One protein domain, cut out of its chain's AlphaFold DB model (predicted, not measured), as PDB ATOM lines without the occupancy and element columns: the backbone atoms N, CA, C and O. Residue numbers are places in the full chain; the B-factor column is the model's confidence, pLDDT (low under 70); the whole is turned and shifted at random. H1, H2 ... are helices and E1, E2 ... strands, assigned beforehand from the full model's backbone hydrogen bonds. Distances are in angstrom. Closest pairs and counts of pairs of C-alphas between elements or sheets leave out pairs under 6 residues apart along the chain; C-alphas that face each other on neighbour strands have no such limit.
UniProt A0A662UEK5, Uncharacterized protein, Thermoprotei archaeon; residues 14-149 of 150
ATOM      1  N   SER A  14      31.215  17.305 313.417       70.69
ATOM      2  CA  SER A  14      29.807  17.098 313.070       70.69
ATOM      3  C   SER A  14      29.096  18.365 312.578       70.69
ATOM      4  O   SER A  14      28.253  18.274 311.688       70.69
ATOM      5  N   ASP A  15      29.452  19.543 313.095       72.50
ATOM      6  CA  ASP A  15      28.871  20.821 312.671       72.50
ATOM      7  C   ASP A  15      29.413  21.230 311.301       72.50
ATOM      8  O   ASP A  15      28.648  21.647 310.433       72.50
ATOM      9  N   ASN A  16      30.712  21.013 311.071       73.81
ATOM     10  CA  ASN A  16      31.330  21.234 309.764       73.81
ATOM     11  C   ASN A  16      30.760  20.267 308.712       73.81
ATOM     12  O   ASN A  16      30.370  20.714 307.637       73.81
ATOM     13  N   MET A  17      30.608  18.976 309.041       65.94
ATOM     14  CA  MET A  17      29.951  18.002 308.158       65.94
ATOM     15  C   MET A  17      28.486  18.356 307.889       65.94
ATOM     16  O   MET A  17      28.027  18.220 306.760       65.94
ATOM     17  N   ARG A  18      27.726  18.821 308.890       67.62
ATOM     18  CA  ARG A  18      26.336  19.264 308.690       67.62
ATOM     19  C   ARG A  18      26.248  20.470 307.766       67.62
ATOM     20  O   ARG A  18      25.364  20.502 306.915       67.62
ATOM     21  N   GLU A  19      27.130  21.451 307.916       75.81
ATOM     22  CA  GLU A  19      27.168  22.618 307.029       75.81
ATOM     23  C   GLU A  19      27.632  22.252 305.616       75.81
ATOM     24  O   GLU A  19      27.092  22.762 304.637       75.81
ATOM     25  N   GLU A  20      28.566  21.314 305.482       70.62
ATOM     26  CA  GLU A  20      28.999  20.790 304.188       70.62
ATOM     27  C   GLU A  20      27.888  19.988 303.499       70.62
ATOM     28  O   GLU A  20      27.608  20.217 302.325       70.62
ATOM     29  N   LEU A  21      27.153  19.155 304.241       67.88
ATOM     30  CA  LEU A  21      25.962  18.460 303.749       67.88
ATOM     31  C   LEU A  21      24.844  19.435 303.367       67.88
ATOM     32  O   LEU A  21      24.229  19.245 302.325       67.88
ATOM     33  N   LYS A  22      24.610  20.509 304.136       66.00
ATOM     34  CA  LYS A  22      23.667  21.584 303.764       66.00
ATOM     35  C   LYS A  22      24.116  22.358 302.524       66.00
ATOM     36  O   LYS A  22      23.284  22.837 301.758       66.00
ATOM     37  N   ARG A  23      25.424  22.549 302.329       60.72
ATOM     38  CA  ARG A  23      25.971  23.185 301.121       60.72
ATOM     39  C   ARG A  23      25.822  22.271 299.913       60.72
ATOM     40  O   ARG A  23      25.348  22.733 298.884       60.72
ATOM     41  N   LEU A  24      26.154  20.989 300.050       59.53
ATOM     42  CA  LEU A  24      25.959  19.980 299.010       59.53
ATOM     43  C   LEU A  24      24.474  19.812 298.677       59.53
ATOM     44  O   LEU A  24      24.119  19.782 297.503       59.53
ATOM     45  N   SER A  25      23.588  19.814 299.675       56.50
ATOM     46  CA  SER A  25      22.142  19.708 299.462       56.50
ATOM     47  C   SER A  25      21.551  20.893 298.698       56.50
ATOM     48  O   SER A  25      20.470  20.762 298.152       56.50
ATOM     49  N   LYS A  26      22.225  22.051 298.633       52.88
ATOM     50  CA  LYS A  26      21.797  23.158 297.757       52.88
ATOM     51  C   LYS A  26      22.066  22.872 296.277       52.88
ATOM     52  O   LYS A  26      21.388  23.442 295.432       52.88
ATOM     53  N   TYR A  27      23.032  22.007 295.966       52.19
ATOM     54  CA  TYR A  27      23.280  21.531 294.603       52.19
ATOM     55  C   TYR A  27      22.324  20.385 294.228       52.19
ATOM     56  O   TYR A  27      21.861  20.321 293.091       52.19
ATOM     57  N   TYR A  28      21.959  19.535 295.197       50.97
ATOM     58  CA  TYR A  28      20.892  18.535 295.060       50.97
ATOM     59  C   TYR A  28      19.504  19.197 295.160       50.97
ATOM     60  O   TYR A  28      18.926  19.294 296.236       50.97
ATOM     61  N   GLY A  29      18.957  19.664 294.037       60.03
ATOM     62  CA  GLY A  29      17.614  20.271 293.998       60.03
ATOM     63  C   GLY A  29      17.456  21.448 293.039       60.03
ATOM     64  O   GLY A  29      16.380  22.034 292.968       60.03
ATOM     65  N   LEU A  30      18.510  21.786 292.289       81.44
ATOM     66  CA  LEU A  30      18.468  22.840 291.268       81.44
ATOM     67  C   LEU A  30      17.597  22.457 290.065       81.44
ATOM     68  O   LEU A  30      17.176  23.334 289.315       81.44
ATOM     69  N   VAL A  31      17.319  21.163 289.888       91.38
ATOM     70  CA  VAL A  31      16.396  20.671 288.867       91.38
ATOM     71  C   VAL A  31      15.034  20.415 289.503       91.38
ATOM     72  O   VAL A  31      14.896  19.584 290.401       91.38
ATOM     73  N   LYS A  32      14.023  21.140 289.030       94.62
ATOM     74  CA  LYS A  32      12.623  20.999 289.428       94.62
ATOM     75  C   LYS A  32      11.837  20.403 288.275       94.62
ATOM     76  O   LYS A  32      11.911  20.895 287.151       94.62
ATOM     77  N   CYS A  33      11.072  19.366 288.572       95.31
ATOM     78  CA  CYS A  33      10.314  18.625 287.584       95.31
ATOM     79  C   CYS A  33       8.818  18.737 287.853       95.31
ATOM     80  O   CYS A  33       8.374  18.703 289.000       95.31
ATOM     81  N   TYR A  34       8.044  18.860 286.783       96.38
ATOM     82  CA  TYR A  34       6.608  19.065 286.832       96.38
ATOM     83  C   TYR A  34       5.918  18.171 285.809       96.38
ATOM     84  O   TYR A  34       6.388  18.013 284.679       96.38
ATOM     85  N   VAL A  35       4.770  17.635 286.204       96.19
ATOM     86  CA  VAL A  35       3.808  17.004 285.299       96.19
ATOM     87  C   VAL A  35       2.632  17.958 285.170       96.19
ATOM     88  O   VAL A  35       2.066  18.383 286.176       96.19
ATOM     89  N   LEU A  36       2.274  18.307 283.941       93.06
ATOM     90  CA  LEU A  36       1.149  19.192 283.660       93.06
ATOM     91  C   LEU A  36      -0.130  18.346 283.576       93.06
ATOM     92  O   LEU A  36      -0.209  17.396 282.792       93.06
ATOM     93  N   ARG A  37      -1.125  18.664 284.408       88.06
ATOM     94  CA  ARG A  37      -2.482  18.093 284.359       88.06
ATOM     95  C   ARG A  37      -3.449  19.241 284.133       88.06
ATOM     96  O   ARG A  37      -3.406  20.190 284.900       88.06
ATOM     97  N   ASP A  38      -4.247  19.192 283.069       83.69
ATOM     98  CA  ASP A  38      -5.175  20.278 282.716       83.69
ATOM     99  C   ASP A  38      -4.494  21.661 282.663       83.69
ATOM    100  O   ASP A  38      -5.060  22.681 283.039       83.69
ATOM    101  N   ASN A  39      -3.240  21.688 282.189       77.19
ATOM    102  CA  ASN A  39      -2.356  22.859 282.163       77.19
ATOM    103  C   ASN A  39      -1.893  23.402 283.531       77.19
ATOM    104  O   ASN A  39      -1.171  24.400 283.575       77.19
ATOM    105  N   GLU A  40      -2.213  22.731 284.636       88.50
ATOM    106  CA  GLU A  40      -1.691  23.056 285.960       88.50
ATOM    107  C   GLU A  40      -0.410  22.253 286.261       88.50
ATOM    108  O   GLU A  40      -0.409  21.015 286.206       88.50
ATOM    109  N   PRO A  41       0.717  22.922 286.572       91.69
ATOM    110  CA  PRO A  41       1.970  22.244 286.873       91.69
ATOM    111  C   PRO A  41       1.936  21.643 288.283       91.69
ATOM    112  O   PRO A  41       1.966  22.354 289.284       91.69
ATOM    113  N   SER A  42       1.954  20.314 288.369       95.00
ATOM    114  CA  SER A  42       2.155  19.587 289.624       95.00
ATOM    115  C   SER A  42       3.630  19.232 289.778       95.00
ATOM    116  O   SER A  42       4.169  18.481 288.963       95.00
ATOM    117  N   GLN A  43       4.298  19.769 290.802       95.19
ATOM    118  CA  GLN A  43       5.698  19.436 291.071       95.19
ATOM    119  C   GLN A  43       5.821  17.972 291.511       95.19
ATOM    120  O   GLN A  43       5.092  17.516 292.390       95.19
ATOM    121  N   VAL A  44       6.766  17.254 290.910       94.38
ATOM    122  CA  VAL A  44       7.083  15.854 291.210       94.38
ATOM    123  C   VAL A  44       8.582  15.692 291.436       94.38
ATOM    124  O   VAL A  44       9.386  16.559 291.078       94.38
ATOM    125  N   GLU A  45       8.990  14.561 292.001       92.06
ATOM    126  CA  GLU A  45      10.405  14.199 291.986       92.06
ATOM    127  C   GLU A  45      10.841  13.878 290.552       92.06
ATOM    128  O   GLU A  45      10.133  13.199 289.810       92.06
ATOM    129  N   CYS A  46      12.036  14.314 290.150       91.44
ATOM    130  CA  CYS A  46      12.483  14.150 288.767       91.44
ATOM    131  C   CYS A  46      12.555  12.688 288.304       91.44
ATOM    132  O   CYS A  46      12.231  12.399 287.156       91.44
ATOM    133  N   ARG A  47      12.849  11.737 289.202       90.31
ATOM    134  CA  ARG A  47      12.783  10.296 288.891       90.31
ATOM    135  C   ARG A  47      11.396   9.825 288.437       90.31
ATOM    136  O   ARG A  47      11.277   8.799 287.775       90.31
ATOM    137  N   GLU A  48      10.333  10.550 288.785       92.38
ATOM    138  CA  GLU A  48       8.977  10.225 288.343       92.38
ATOM    139  C   GLU A  48       8.704  10.657 286.906       92.38
ATOM    140  O   GLU A  48       7.876  10.033 286.251       92.38
ATOM    141  N   VAL A  49       9.423  11.659 286.390       93.12
ATOM    142  CA  VAL A  49       9.300  12.110 284.993       93.12
ATOM    143  C   VAL A  49       9.599  10.969 284.027       93.12
ATOM    144  O   VAL A  49       8.880  10.801 283.046       93.12
ATOM    145  N   ALA A  50      10.587  10.126 284.347       92.44
ATOM    146  CA  ALA A  50      10.947   8.956 283.546       92.44
ATOM    147  C   ALA A  50       9.761   7.995 283.321       92.44
ATOM    148  O   ALA A  50       9.665   7.380 282.264       92.44
ATOM    149  N   LYS A  51       8.815   7.905 284.271       94.69
ATOM    150  CA  LYS A  51       7.610   7.060 284.157       94.69
ATOM    151  C   LYS A  51       6.628   7.570 283.095       94.69
ATOM    152  O   LYS A  51       5.789   6.809 282.624       94.69
ATOM    153  N   TYR A  52       6.712   8.852 282.743       95.75
ATOM    154  CA  TYR A  52       5.866   9.501 281.744       95.75
ATOM    155  C   TYR A  52       6.529   9.570 280.367       95.75
ATOM    156  O   TYR A  52       6.031  10.273 279.495       95.75
ATOM    157  N   VAL A  53       7.626   8.845 280.147       95.62
ATOM    158  CA  VAL A  53       8.234   8.677 278.828       95.62
ATOM    159  C   VAL A  53       8.200   7.199 278.468       95.62
ATOM    160  O   VAL A  53       8.768   6.368 279.171       95.62
ATOM    161  N   ALA A  54       7.535   6.860 277.367       93.75
ATOM    162  CA  ALA A  54       7.465   5.490 276.875       93.75
ATOM    163  C   ALA A  54       7.445   5.471 275.348       93.75
ATOM    164  O   ALA A  54       6.900   6.368 274.708       93.75
ATOM    165  N   SER A  55       8.046   4.433 274.760       93.56
ATOM    166  CA  SER A  55       8.066   4.233 273.303       93.56
ATOM    167  C   SER A  55       8.581   5.456 272.526       93.56
ATOM    168  O   SER A  55       8.060   5.787 271.464       93.56
ATOM    169  N   GLY A  56       9.584   6.148 273.080       94.25
ATOM    170  CA  GLY A  56      10.195   7.332 272.469       94.25
ATOM    171  C   GLY A  56       9.342   8.603 272.519       94.25
ATOM    172  O   GLY A  56       9.630   9.548 271.790       94.25
ATOM    173  N   LYS A  57       8.278   8.640 273.331       97.19
ATOM    174  CA  LYS A  57       7.370   9.788 273.428       97.19
ATOM    175  C   LYS A  57       7.023  10.144 274.864       97.19
ATOM    176  O   LYS A  57       6.998   9.281 275.744       97.19
ATOM    177  N   ALA A  58       6.697  11.413 275.088       96.88
ATOM    178  CA  ALA A  58       6.093  11.867 276.332       96.88
ATOM    179  C   ALA A  58       4.613  11.438 276.401       96.88
ATOM    180  O   ALA A  58       3.819  11.760 275.523       96.88
ATOM    181  N   LEU A  59       4.235  10.709 277.451       95.94
ATOM    182  CA  LEU A  59       2.861  10.255 277.714       95.94
ATOM    183  C   LEU A  59       1.975  11.339 278.336       95.94
ATOM    184  O   LEU A  59       0.767  11.162 278.436       95.94
ATOM    185  N   ARG A  60       2.583  12.415 278.837       94.38
ATOM    186  CA  ARG A  60       1.922  13.597 279.394       94.38
ATOM    187  C   ARG A  60       2.770  14.817 279.087       94.38
ATOM    188  O   ARG A  60       3.956  14.674 278.803       94.38
ATOM    189  N   ALA A  61       2.185  16.000 279.214       96.31
ATOM    190  CA  ALA A  61       2.956  17.229 279.183       96.31
ATOM    191  C   ALA A  61       3.858  17.340 280.430       96.31
ATOM    192  O   ALA A  61       3.427  17.098 281.564       96.31
ATOM    193  N   LEU A  62       5.123  17.693 280.216       96.75
ATOM    194  CA  LEU A  62       6.170  17.756 281.235       96.75
ATOM    195  C   LEU A  62       6.865  19.115 281.181       96.75
ATOM    196  O   LEU A  62       7.039  19.689 280.109       96.75
ATOM    197  N   ARG A  63       7.320  19.592 282.337       96.81
ATOM    198  CA  ARG A  63       8.219  20.743 282.438       96.81
ATOM    199  C   ARG A  63       9.376  20.389 283.353       96.81
ATOM    200  O   ARG A  63       9.161  19.940 284.477       96.81
ATOM    201  N   VAL A  64      10.597  20.616 282.893       96.56
ATOM    202  CA  VAL A  64      11.800  20.493 283.723       96.56
ATOM    203  C   VAL A  64      12.513  21.829 283.729       96.56
ATOM    204  O   VAL A  64      12.734  22.414 282.678       96.56
ATOM    205  N   CYS A  65      12.856  22.328 284.909       95.69
ATOM    206  CA  CYS A  65      13.553  23.591 285.097       95.69
ATOM    207  C   CYS A  65      14.872  23.341 285.813       95.69
ATOM    208  O   CYS A  65      14.870  22.727 286.874       95.69
ATOM    209  N   ASN A  66      15.975  23.843 285.264       94.38
ATOM    210  CA  ASN A  66      17.291  23.792 285.884       94.38
ATOM    211  C   ASN A  66      17.708  25.207 286.288       94.38
ATOM    212  O   ASN A  66      18.114  26.013 285.448       94.38
ATOM    213  N   GLU A  67      17.627  25.509 287.581       90.00
ATOM    214  CA  GLU A  67      17.982  26.817 288.144       90.00
ATOM    215  C   GLU A  67      19.458  27.163 287.928       90.00
ATOM    216  O   GLU A  67      19.799  28.335 287.801       90.00
ATOM    217  N   ARG A  68      20.336  26.157 287.815       87.06
ATOM    218  CA  ARG A  68      21.769  26.368 287.565       87.06
ATOM    219  C   ARG A  68      22.039  26.950 286.179       87.06
ATOM    220  O   ARG A  68      22.964  27.738 286.019       87.06
ATOM    221  N   VAL A  69      21.247  26.541 285.188       89.50
ATOM    222  CA  VAL A  69      21.334  27.033 283.799       89.50
ATOM    223  C   VAL A  69      20.385  28.217 283.575       89.50
ATOM    224  O   VAL A  69      20.561  28.974 282.627       89.50
ATOM    225  N   GLY A  70      19.388  28.399 284.447       91.38
ATOM    226  CA  GLY A  70      18.353  29.421 284.296       91.38
ATOM    227  C   GLY A  70      17.367  29.109 283.168       91.38
ATOM    228  O   GLY A  70      16.838  30.029 282.550       91.38
ATOM    229  N   ALA A  71      17.142  27.825 282.870       93.88
ATOM    230  CA  ALA A  71      16.337  27.385 281.733       93.88
ATOM    231  C   ALA A  71      15.296  26.332 282.131       93.88
ATOM    232  O   ALA A  71      15.552  25.474 282.979       93.88
ATOM    233  N   CYS A  72      14.145  26.368 281.459       95.62
ATOM    234  CA  CYS A  72      13.130  25.323 281.517       95.62
ATOM    235  C   CYS A  72      12.909  24.717 280.130       95.62
ATOM    236  O   CYS A  72      12.955  25.425 279.124       95.62
ATOM    237  N   VAL A  73      12.654  23.414 280.091       96.56
ATOM    238  CA  VAL A  73      12.261  22.670 278.897       96.56
ATOM    239  C   VAL A  73      10.840  22.179 279.100       96.56
ATOM    240  O   VAL A  73      10.561  21.439 280.045       96.56
ATOM    241  N   ASP A  74       9.971  22.596 278.186       95.88
ATOM    242  CA  ASP A  74       8.599  22.124 278.079       95.88
ATOM    243  C   ASP A  74       8.513  21.035 277.018       95.88
ATOM    244  O   ASP A  74       9.065  21.167 275.921       95.88
ATOM    245  N   VAL A  75       7.811  19.963 277.363       96.50
ATOM    246  CA  VAL A  75       7.582  18.807 276.503       96.50
ATOM    247  C   VAL A  75       6.084  18.595 276.432       96.50
ATOM    248  O   VAL A  75       5.459  18.283 277.446       96.50
ATOM    249  N   GLY A  76       5.496  18.797 275.258       95.62
ATOM    250  CA  GLY A  76       4.097  18.472 275.017       95.62
ATOM    251  C   GLY A  76       3.831  16.968 275.084       95.62
ATOM    252  O   GLY A  76       4.718  16.141 274.876       95.62
ATOM    253  N   GLU A  77       2.580  16.603 275.351       95.56
ATOM    254  CA  GLU A  77       2.143  15.214 275.211       95.56
ATOM    255  C   GLU A  77       2.321  14.744 273.757       95.56
ATOM    256  O   GLU A  77       1.983  15.453 272.811       95.56
ATOM    257  N   GLY A  78       2.883  13.550 273.578       96.31
ATOM    258  CA  GLY A  78       3.178  12.966 272.272       96.31
ATOM    259  C   GLY A  78       4.466  13.463 271.608       96.31
ATOM    260  O   GLY A  78       4.837  12.901 270.574       96.31
ATOM    261  N   GLU A  79       5.160  14.455 272.183       97.00
ATOM    262  CA  GLU A  79       6.461  14.902 271.677       97.00
ATOM    263  C   GLU A  79       7.521  13.801 271.775       97.00
ATOM    264  O   GLU A  79       7.498  12.957 272.676       97.00
ATOM    265  N   GLU A  80       8.463  13.829 270.832       97.94
ATOM    266  CA  GLU A  80       9.530  12.844 270.726       97.94
ATOM    267  C   GLU A  80      10.611  13.065 271.793       97.94
ATOM    268  O   GLU A  80      11.193  14.147 271.933       97.94
ATOM    269  N   VAL A  81      10.900  11.996 272.532       97.81
ATOM    270  CA  VAL A  81      11.925  11.952 273.569       97.81
ATOM    271  C   VAL A  81      12.797  10.727 273.338       97.81
ATOM    272  O   VAL A  81      12.358   9.589 273.498       97.81
ATOM    273  N   VAL A  82      14.063  10.957 273.002       97.69
ATOM    274  CA  VAL A  82      15.058   9.890 272.904       97.69
ATOM    275  C   VAL A  82      15.567   9.539 274.292       97.69
ATOM    276  O   VAL A  82      15.964  10.415 275.059       97.69
ATOM    277  N   VAL A  83      15.588   8.242 274.595       97.19
ATOM    278  CA  VAL A  83      16.152   7.707 275.835       97.19
ATOM    279  C   VAL A  83      17.447   6.982 275.503       97.19
ATOM    280  O   VAL A  83      17.449   6.007 274.754       97.19
ATOM    281  N   LEU A  84      18.556   7.467 276.055       96.31
ATOM    282  CA  LEU A  84      19.863   6.837 275.933       96.31
ATOM    283  C   LEU A  84      20.249   6.203 277.266       96.31
ATOM    284  O   LEU A  84      20.369   6.895 278.274       96.31
ATOM    285  N   GLU A  85      20.505   4.901 277.262       95.69
ATOM    286  CA  GLU A  85      21.038   4.215 278.437       95.69
ATOM    287  C   GLU A  85      22.565   4.224 278.411       95.69
ATOM    288  O   GLU A  85      23.196   3.824 277.430       95.69
ATOM    289  N   ILE A  86      23.169   4.671 279.509       95.31
ATOM    290  CA  ILE A  86      24.618   4.668 279.696       95.31
ATOM    291  C   ILE A  86      24.967   3.904 280.965       95.31
ATOM    292  O   ILE A  86      24.344   4.095 282.006       95.31
ATOM    293  N   ALA A  87      25.964   3.024 280.879       94.69
ATOM    294  CA  ALA A  87      26.396   2.191 281.994       94.69
ATOM    295  C   ALA A  87      27.921   2.047 282.021       94.69
ATOM    296  O   ALA A  87      28.555   1.849 280.980       94.69
ATOM    297  N   GLY A  88      28.519   2.096 283.211       93.44
ATOM    298  CA  GLY A  88      29.948   1.860 283.380       93.44
ATOM    299  C   GLY A  88      30.427   1.924 284.822       93.44
ATOM    300  O   GLY A  88      29.654   2.121 285.750       93.44
ATOM    301  N   ARG A  89      31.736   1.737 285.022       92.31
ATOM    302  CA  ARG A  89      32.332   1.759 286.366       92.31
ATOM    303  C   ARG A  89      32.209   3.142 287.005       92.31
ATOM    304  O   ARG A  89      32.008   3.213 288.209       92.31
ATOM    305  N   ARG A  90      32.393   4.194 286.203       92.69
ATOM    306  CA  ARG A  90      32.095   5.591 286.544       92.69
ATOM    307  C   ARG A  90      31.613   6.336 285.313       92.69
ATOM    308  O   ARG A  90      32.117   6.079 284.214       92.69
ATOM    309  N   ILE A  91      30.696   7.270 285.501       93.38
ATOM    310  CA  ILE A  91      30.132   8.106 284.449       93.38
ATOM    311  C   ILE A  91      30.382   9.573 284.796       93.38
ATOM    312  O   ILE A  91      30.095  10.042 285.890       93.38
ATOM    313  N   PHE A  92      30.937  10.311 283.838       93.38
ATOM    314  CA  PHE A  92      31.208  11.738 283.961       93.38
ATOM    315  C   PHE A  92      30.294  12.488 283.001       93.38
ATOM    316  O   PHE A  92      30.568  12.545 281.801       93.38
ATOM    317  N   ILE A  93      29.200  13.033 283.522       92.94
ATOM    318  CA  ILE A  93      28.276  13.881 282.768       92.94
ATOM    319  C   ILE A  93      28.962  15.227 282.491       92.94
ATOM    320  O   ILE A  93      29.560  15.812 283.390       92.94
ATOM    321  N   VAL A  94      28.924  15.696 281.239       92.44
ATOM    322  CA  VAL A  94      29.586  16.953 280.820       92.44
ATOM    323  C   VAL A  94      28.622  18.028 280.322       92.44
ATOM    324  O   VAL A  94      29.045  19.135 280.004       92.44
ATOM    325  N   SER A  95      27.340  17.701 280.225       90.88
ATOM    326  CA  SER A  95      26.267  18.615 279.844       90.88
ATOM    327  C   SER A  95      25.146  18.504 280.852       90.88
ATOM    328  O   SER A  95      24.900  17.416 281.357       90.88
ATOM    329  N   ASP A  96      24.431  19.587 281.100       92.00
ATOM    330  CA  ASP A  96      23.427  19.619 282.157       92.00
ATOM    331  C   ASP A  96      22.000  19.510 281.623       92.00
ATOM    332  O   ASP A  96      21.740  19.779 280.446       92.00
ATOM    333  N   GLU A  97      21.056  19.183 282.504       94.81
ATOM    334  CA  GLU A  97      19.628  19.271 282.206       94.81
ATOM    335  C   GLU A  97      19.249  20.686 281.754       94.81
ATOM    336  O   GLU A  97      19.832  21.683 282.187       94.81
ATOM    337  N   CYS A  98      18.252  20.762 280.882       96.19
ATOM    338  CA  CYS A  98      17.777  21.961 280.199       96.19
ATOM    339  C   CYS A  98      18.783  22.626 279.244       96.19
ATOM    340  O   CYS A  98      18.531  23.729 278.758       96.19
ATOM    341  N   THR A  99      19.900  21.968 278.919       95.44
ATOM    342  CA  THR A  99      20.885  22.483 277.953       95.44
ATOM    343  C   THR A  99      20.603  21.963 276.544       95.44
ATOM    344  O   THR A  99      20.297  20.782 276.361       95.44
ATOM    345  N   ARG A 100      20.749  22.830 275.528       96.69
ATOM    346  CA  ARG A 100      20.663  22.426 274.115       96.69
ATOM    347  C   ARG A 100      21.882  21.588 273.727       96.69
ATOM    348  O   ARG A 100      23.020  21.972 273.996       96.69
ATOM    349  N   VAL A 101      21.643  20.481 273.036       96.94
ATOM    350  CA  VAL A 101      22.669  19.604 272.473       96.94
ATOM    351  C   VAL A 101      22.446  19.403 270.983       96.94
ATOM    352  O   VAL A 101      21.316  19.301 270.509       96.94
ATOM    353  N   LYS A 102      23.541  19.349 270.229       97.94
ATOM    354  CA  LYS A 102      23.533  18.960 268.817       97.94
ATOM    355  C   LYS A 102      23.767  17.462 268.676       97.94
ATOM    356  O   LYS A 102      24.424  16.844 269.515       97.94
ATOM    357  N   GLN A 103      23.319  16.893 267.569       97.62
ATOM    358  CA  GLN A 103      23.677  15.540 267.183       97.62
ATOM    359  C   GLN A 103      25.204  15.394 267.166       97.62
ATOM    360  O   GLN A 103      25.942  16.287 266.747       97.62
ATOM    361  N   SER A 104      25.685  14.262 267.665       97.38
ATOM    362  CA  SER A 104      27.101  13.959 267.882       97.38
ATOM    363  C   SER A 104      27.825  14.856 268.899       97.38
ATOM    364  O   SER A 104      29.023  14.648 269.131       97.38
ATOM    365  N   GLN A 105      27.152  15.807 269.557       97.56
ATOM    366  CA  GLN A 105      27.740  16.559 270.664       97.56
ATOM    367  C   GLN A 105      28.012  15.619 271.833       97.56
ATOM    368  O   GLN A 105      27.200  14.764 272.171       97.56
ATOM    369  N   LYS A 106      29.178  15.764 272.452       96.94
ATOM    370  CA  LYS A 106      29.563  14.988 273.630       96.94
ATOM    371  C   LYS A 106      28.700  15.376 274.832       96.94
ATOM    372  O   LYS A 106      28.591  16.565 275.113       96.94
ATOM    373  N   ILE A 107      28.163  14.379 275.535       96.56
ATOM    374  CA  ILE A 107      27.287  14.580 276.704       96.56
ATOM    375  C   ILE A 107      27.779  13.871 277.971       96.56
ATOM    376  O   ILE A 107      27.509  14.327 279.079       96.56
ATOM    377  N   ALA A 108      28.571  12.803 277.830       96.00
ATOM    378  CA  ALA A 108      29.215  12.147 278.963       96.00
ATOM    379  C   ALA A 108      30.488  11.389 278.554       96.00
ATOM    380  O   ALA A 108      30.726  11.114 277.372       96.00
ATOM    381  N   TYR A 109      31.284  11.002 279.547       95.75
ATOM    382  CA  TYR A 109      32.312   9.973 279.430       95.75
ATOM    383  C   TYR A 109      31.989   8.780 280.320       95.75
ATOM    384  O   TYR A 109      31.455   8.939 281.413       95.75
ATOM    385  N   ILE A 110      32.381   7.591 279.876       95.56
ATOM    386  CA  ILE A 110      32.251   6.350 280.634       95.56
ATOM    387  C   ILE A 110      33.648   5.796 280.889       95.56
ATOM    388  O   ILE A 110      34.374   5.485 279.943       95.56
ATOM    389  N   LEU A 111      34.010   5.622 282.157       93.44
ATOM    390  CA  LEU A 111      35.147   4.801 282.557       93.44
ATOM    391  C   LEU A 111      34.677   3.351 282.688       93.44
ATOM    392  O   LEU A 111      33.800   3.031 283.490       93.44
ATOM    393  N   THR A 112      35.253   2.459 281.892       92.19
ATOM    394  CA  THR A 112      34.909   1.032 281.922       92.19
ATOM    395  C   THR A 112      35.592   0.306 283.086       92.19
ATOM    396  O   THR A 112      36.531   0.807 283.707       92.19
ATOM    397  N   GLY A 113      35.171  -0.935 283.356       86.62
ATOM    398  CA  GLY A 113      35.839  -1.801 284.335       86.62
ATOM    399  C   GLY A 113      37.322  -2.062 284.030       86.62
ATOM    400  O   GLY A 113      38.097  -2.268 284.961       86.62
ATOM    401  N   LYS A 114      37.719  -1.990 282.752       90.75
ATOM    402  CA  LYS A 114      39.087  -2.236 282.264       90.75
ATOM    403  C   LYS A 114      39.965  -0.977 282.209       90.75
ATOM    404  O   LYS A 114      41.103  -1.061 281.771       90.75
ATOM    405  N   GLY A 115      39.446   0.183 282.618       88.88
ATOM    406  CA  GLY A 115      40.181   1.453 282.570       88.88
ATOM    407  C   GLY A 115      40.115   2.192 281.228       88.88
ATOM    408  O   GLY A 115      40.692   3.266 281.107       88.88
ATOM    409  N   GLU A 116      39.388   1.675 280.233       93.38
ATOM    410  CA  GLU A 116      39.132   2.404 278.982       93.38
ATOM    411  C   GLU A 116      38.159   3.565 279.223       93.38
ATOM    412  O   GLU A 116      37.141   3.379 279.900       93.38
ATOM    413  N   LEU A 117      38.430   4.718 278.606       94.88
ATOM    414  CA  LEU A 117      37.522   5.861 278.569       94.88
ATOM    415  C   LEU A 117      36.739   5.865 277.251       94.88
ATOM    416  O   LEU A 117      37.325   5.925 276.171       94.88
ATOM    417  N   ARG A 118      35.409   5.835 277.330       95.69
ATOM    418  CA  ARG A 118      34.511   5.924 276.171       95.69
ATOM    419  C   ARG A 118      33.752   7.238 276.196       95.69
ATOM    420  O   ARG A 118      33.431   7.759 277.258       95.69
ATOM    421  N   THR A 119      33.472   7.780 275.017       96.81
ATOM    422  CA  THR A 119      32.703   9.020 274.875       96.81
ATOM    423  C   THR A 119      31.262   8.692 274.520       96.81
ATOM    424  O   THR A 119      31.021   7.936 273.582       96.81
ATOM    425  N   VAL A 120      30.320   9.316 275.218       97.19
ATOM    426  CA  VAL A 120      28.893   9.291 274.896       97.19
ATOM    427  C   VAL A 120      28.540  10.582 274.173       97.19
ATOM    428  O   VAL A 120      28.905  11.679 274.612       97.19
ATOM    429  N   ARG A 121      27.835  10.455 273.052       98.12
ATOM    430  CA  ARG A 121      27.398  11.582 272.229       98.12
ATOM    431  C   ARG A 121      25.882  11.567 272.079       98.12
ATOM    432  O   ARG A 121      25.289  10.493 272.050       98.12
ATOM    433  N   SER A 122      25.282  12.748 271.961       97.69
ATOM    434  CA  SER A 122      23.859  12.885 271.671       97.69
ATOM    435  C   SER A 122      23.543  12.266 270.304       97.69
ATOM    436  O   SER A 122      24.214  12.608 269.324       97.69
ATOM    437  N   PRO A 123      22.537  11.387 270.193       97.50
ATOM    438  CA  PRO A 123      22.100  10.848 268.908       97.50
ATOM    439  C   PRO A 123      21.274  11.852 268.085       97.50
ATOM    440  O   PRO A 123      21.113  11.652 266.883       97.50
ATOM    441  N   VAL A 124      20.779  12.929 268.709       97.88
ATOM    442  CA  VAL A 124      19.801  13.870 268.136       97.88
ATOM    443  C   VAL A 124      20.144  15.333 268.441       97.88
ATOM    444  O   VAL A 124      20.949  15.623 269.334       97.88
ATOM    445  N   ASN A 125      19.526  16.258 267.701       98.19
ATOM    446  CA  ASN A 125      19.450  17.672 268.072       98.19
ATOM    447  C   ASN A 125      18.289  17.866 269.051       98.19
ATOM    448  O   ASN A 125      17.202  17.329 268.834       98.19
ATOM    449  N   GLY A 126      18.507  18.607 270.132       97.75
ATOM    450  CA  GLY A 126      17.459  18.775 271.125       97.75
ATOM    451  C   GLY A 126      17.925  19.378 272.434       97.75
ATOM    452  O   GLY A 126      18.936  20.078 272.488       97.75
ATOM    453  N   TYR A 127      17.186  19.083 273.497       97.94
ATOM    454  CA  TYR A 127      17.505  19.500 274.858       97.94
ATOM    455  C   TYR A 127      17.596  18.287 275.767       97.94
ATOM    456  O   TYR A 127      16.743  17.401 275.708       97.94
ATOM    457  N   ILE A 128      18.605  18.254 276.633       97.44
ATOM    458  CA  ILE A 128      18.658  17.247 277.693       97.44
ATOM    459  C   ILE A 128      17.544  17.565 278.680       97.44
ATOM    460  O   ILE A 128      17.571  18.600 279.338       97.44
ATOM    461  N   LEU A 129      16.564  16.680 278.773       96.81
ATOM    462  CA  LEU A 129      15.447  16.823 279.690       96.81
ATOM    463  C   LEU A 129      15.855  16.421 281.103       96.81
ATOM    464  O   LEU A 129      15.598  17.157 282.048       96.81
ATOM    465  N   LEU A 130      16.477  15.248 281.244       95.25
ATOM    466  CA  LEU A 130      16.773  14.660 282.546       95.25
ATOM    467  C   LEU A 130      17.900  13.623 282.460       95.25
ATOM    468  O   LEU A 130      17.902  12.788 281.553       95.25
ATOM    469  N   TYR A 131      18.784  13.617 283.459       94.69
ATOM    470  CA  TYR A 131      19.603  12.456 283.802       94.69
ATOM    471  C   TYR A 131      18.946  11.696 284.954       94.69
ATOM    472  O   TYR A 131      18.886  12.177 286.081       94.69
ATOM    473  N   ASN A 132      18.434  10.499 284.675       94.31
ATOM    474  CA  ASN A 132      17.829   9.637 285.682       94.31
ATOM    475  C   ASN A 132      18.822   8.546 286.090       94.31
ATOM    476  O   ASN A 132      19.107   7.644 285.301       94.31
ATOM    477  N   GLU A 133      19.347   8.626 287.308       91.81
ATOM    478  CA  GLU A 133      20.222   7.593 287.863       91.81
ATOM    479  C   GLU A 133      19.415   6.343 288.249       91.81
ATOM    480  O   GLU A 133      18.420   6.420 288.975       91.81
ATOM    481  N   ILE A 134      19.859   5.173 287.788       90.44
ATOM    482  CA  ILE A 134      19.292   3.880 288.177       90.44
ATOM    483  C   ILE A 134      20.089   3.348 289.370       90.44
ATOM    484  O   ILE A 134      21.212   2.865 289.230       90.44
ATOM    485  N   LEU A 135      19.480   3.428 290.553       86.94
ATOM    486  CA  LEU A 135      20.073   2.968 291.808       86.94
ATOM    487  C   LEU A 135      19.988   1.440 291.968       86.94
ATOM    488  O   LEU A 135      19.097   0.788 291.428       86.94
ATOM    489  N   GLY A 136      20.887   0.880 292.783       82.94
ATOM    490  CA  GLY A 136      20.885  -0.544 293.159       82.94
ATOM    491  C   GLY A 136      21.739  -1.454 292.268       82.94
ATOM    492  O   GLY A 136      21.836  -2.652 292.526       82.94
ATOM    493  N   GLU A 137      22.396  -0.898 291.255       80.25
ATOM    494  CA  GLU A 137      23.303  -1.615 290.358       80.25
ATOM    495  C   GLU A 137      24.757  -1.559 290.865       80.25
ATOM    496  O   GLU A 137      25.182  -0.601 291.509       80.25
ATOM    497  N   LYS A 138      25.560  -2.590 290.559       82.75
ATOM    498  CA  LYS A 138      27.001  -2.611 290.908       82.75
ATOM    499  C   LYS A 138      27.826  -1.586 290.125       82.75
ATOM    500  O   LYS A 138      28.952  -1.277 290.507       82.75
ATOM    501  N   VAL A 139      27.301  -1.149 288.986       90.50
ATOM    502  CA  VAL A 139      27.901  -0.174 288.080       90.50
ATOM    503  C   VAL A 139      26.978   1.031 287.999       90.50
ATOM    504  O   VAL A 139      25.762   0.874 288.083       90.50
ATOM    505  N   GLU A 140      27.548   2.216 287.810       93.31
ATOM    506  CA  GLU A 140      26.754   3.420 287.586       93.31
ATOM    507  C   GLU A 140      25.968   3.263 286.284       93.31
ATOM    508  O   GLU A 140      26.526   2.887 285.244       93.31
ATOM    509  N   ARG A 141      24.664   3.538 286.345       95.06
ATOM    510  CA  ARG A 141      23.768   3.485 285.195       95.06
ATOM    511  C   ARG A 141      22.843   4.691 285.207       95.06
ATOM    512  O   ARG A 141      22.243   5.003 286.229       95.06
ATOM    513  N   TYR A 142      22.713   5.333 284.054       95.44
ATOM    514  CA  TYR A 142      21.808   6.457 283.852       95.44
ATOM    515  C   TYR A 142      20.956   6.235 282.610       95.44
ATOM    516  O   TYR A 142      21.419   5.683 281.608       95.44
ATOM    517  N   GLN A 143      19.728   6.735 282.669       96.12
ATOM    518  CA  GLN A 143      18.905   7.014 281.502       96.12
ATOM    519  C   GLN A 143      18.969   8.512 281.220       96.12
ATOM    520  O   GLN A 143      18.639   9.330 282.079       96.12
ATOM    521  N   VAL A 144      19.417   8.869 280.022       97.12
ATOM    522  CA  VAL A 144      19.475  10.251 279.548       97.12
ATOM    523  C   VAL A 144      18.286  10.494 278.634       97.12
ATOM    524  O   VAL A 144      18.186   9.881 277.573       97.12
ATOM    525  N   PHE A 145      17.395  11.389 279.042       97.81
ATOM    526  CA  PHE A 145      16.223  11.782 278.267       97.81
ATOM    527  C   PHE A 145      16.551  13.038 277.463       97.81
ATOM    528  O   PHE A 145      16.985  14.038 278.036       97.81
ATOM    529  N   ILE A 146      16.351  13.000 276.148       98.12
ATOM    530  CA  ILE A 146      16.631  14.113 275.236       98.12
ATOM    531  C   ILE A 146      15.375  14.398 274.418       98.12
ATOM    532  O   ILE A 146      14.921  13.543 273.662       98.12
ATOM    533  N   VAL A 147      14.820  15.596 274.561       97.88
ATOM    534  CA  VAL A 147      13.657  16.047 273.782       97.88
ATOM    535  C   VAL A 147      14.155  16.518 272.430       97.88
ATOM    536  O   VAL A 147      15.020  17.395 272.375       97.88
ATOM    537  N   VAL A 148      13.624  15.944 271.355       97.25
ATOM    538  CA  VAL A 148      14.047  16.275 269.991       97.25
ATOM    539  C   VAL A 148      13.489  17.646 269.610       97.25
ATOM    540  O   VAL A 148      12.281  17.870 269.657       97.25
ATOM    541  N   LYS A 149      14.373  18.582 269.256       92.06
ATOM    542  CA  LYS A 149      14.023  19.920 268.754       92.06
ATOM    543  C   LYS A 149      15.035  20.295 267.669       92.06
ATOM    544  O   LYS A 149      16.240  20.289 267.939       92.06
TER     545      LYS A 149
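Overview. This is residues 14 to 149 of the 150 residues of an uncharacterized protein of Thermoprotei archaeon (UniProt A0A662UEK5). Three small antiparallel sheets are stacked and partly face to face: E5 E10 E9 is the middle layer, E2 E1 E3 E4 crosses one of its faces, and E6 E7 E8 covers the other. Short helix H2 is tucked between E1 and the middle layer, over E9 and E10, while H1 sticks out as an arm with residues 14 to 26. The printed part has 136 residues with two named helices and ten named strands, in the order H1 E1 E2 H2 E3 E4 E5 E6 E7 E8 E9 E10; its class is mixed, helices and strands. It is compact, with a radius of gyration of the C-alphas of 15.8 A and spans of 45 by 40 by 27 A.

Arrangement. The largest sheet runs E2, residues 40 to 44, E1, residues 31 to 37, E3, residues 62 to 66, and E4, residues 71 to 75; it is strongly twisted, with C-alphas up to 4.9 A off its best plane. E1 and E2 form a hairpin, with N 40 and O 37 2.8 A apart, within hydrogen-bond range. E1 and E3 are antiparallel, with N 34 and O 63 at 2.8 A. E3 and E4 form a hairpin, with N 73 and O 64 at 2.8 A. H2, residues 46 to 52, is on this sheet at a height over the sheet of 8.5 A, over E1. E2, H2 and E3 make a split strand-helix-strand unit, two strands running the same way with E1 between them; its crossover is right-handed. The next sheet of the stack of sheets, face to face in turn, runs E5, residues 81 to 88, E10, residues 140 to 148, and E9, residues 126 to 133. Its strands stand at 55 degrees to those of the first. The closest C-alphas of E3 and E9, Val 64 and Leu 129, are 6.6 A apart. H2 is on this sheet too, at a height over the sheet of 8.8 A; its closest C-alphas to E9 are Arg 47 and Asn 132, 6.0 A. N 84 and O 144 of E5 and E10 are at 2.9 A; in the hairpin E9 and E10, N 129 and O 145 are at 2.8 A. Facing this sheet, E6, residues 90 to 93, E7, residues 106 to 111, and E8, residues 117 to 121, form a meander, each strand the antiparallel neighbour of the one before. N 92 and O 109 are at 2.8 A, and N 110 and O 118 at 2.8 A. The closest C-alphas of E5 and E7, Gly 88 and Ile 110, are 5.7 A apart. H1, residues 14 to 27, is apart from H2 and from E2 to E10. In H1 9 of 10 O i to N i+4 pairs are within hydrogen-bond range; in H2 0 of 3 are, beside 3 of 4 O i to N i+3 pairs.

Along the chain. H1 begins at C-alpha 14, (29.807, 17.098, 313.070), and is 20.1 A long. E1 measures 19.6 A, E5 22.9 A and E9 20.3 A. E10, 25.2 A, ends at C-alpha 148, (14.047, 16.275, 269.991).

Size, cuts and confidence. The C-alphas farthest apart, Asp 38 and Lys 114, are 49.7 A apart. The printed part has no cut. The link E6 to E7, 12 residues, is long. Mean pLDDT of the printed part is 90.5; residues 17 to 18 and 21 to 29 are under 70.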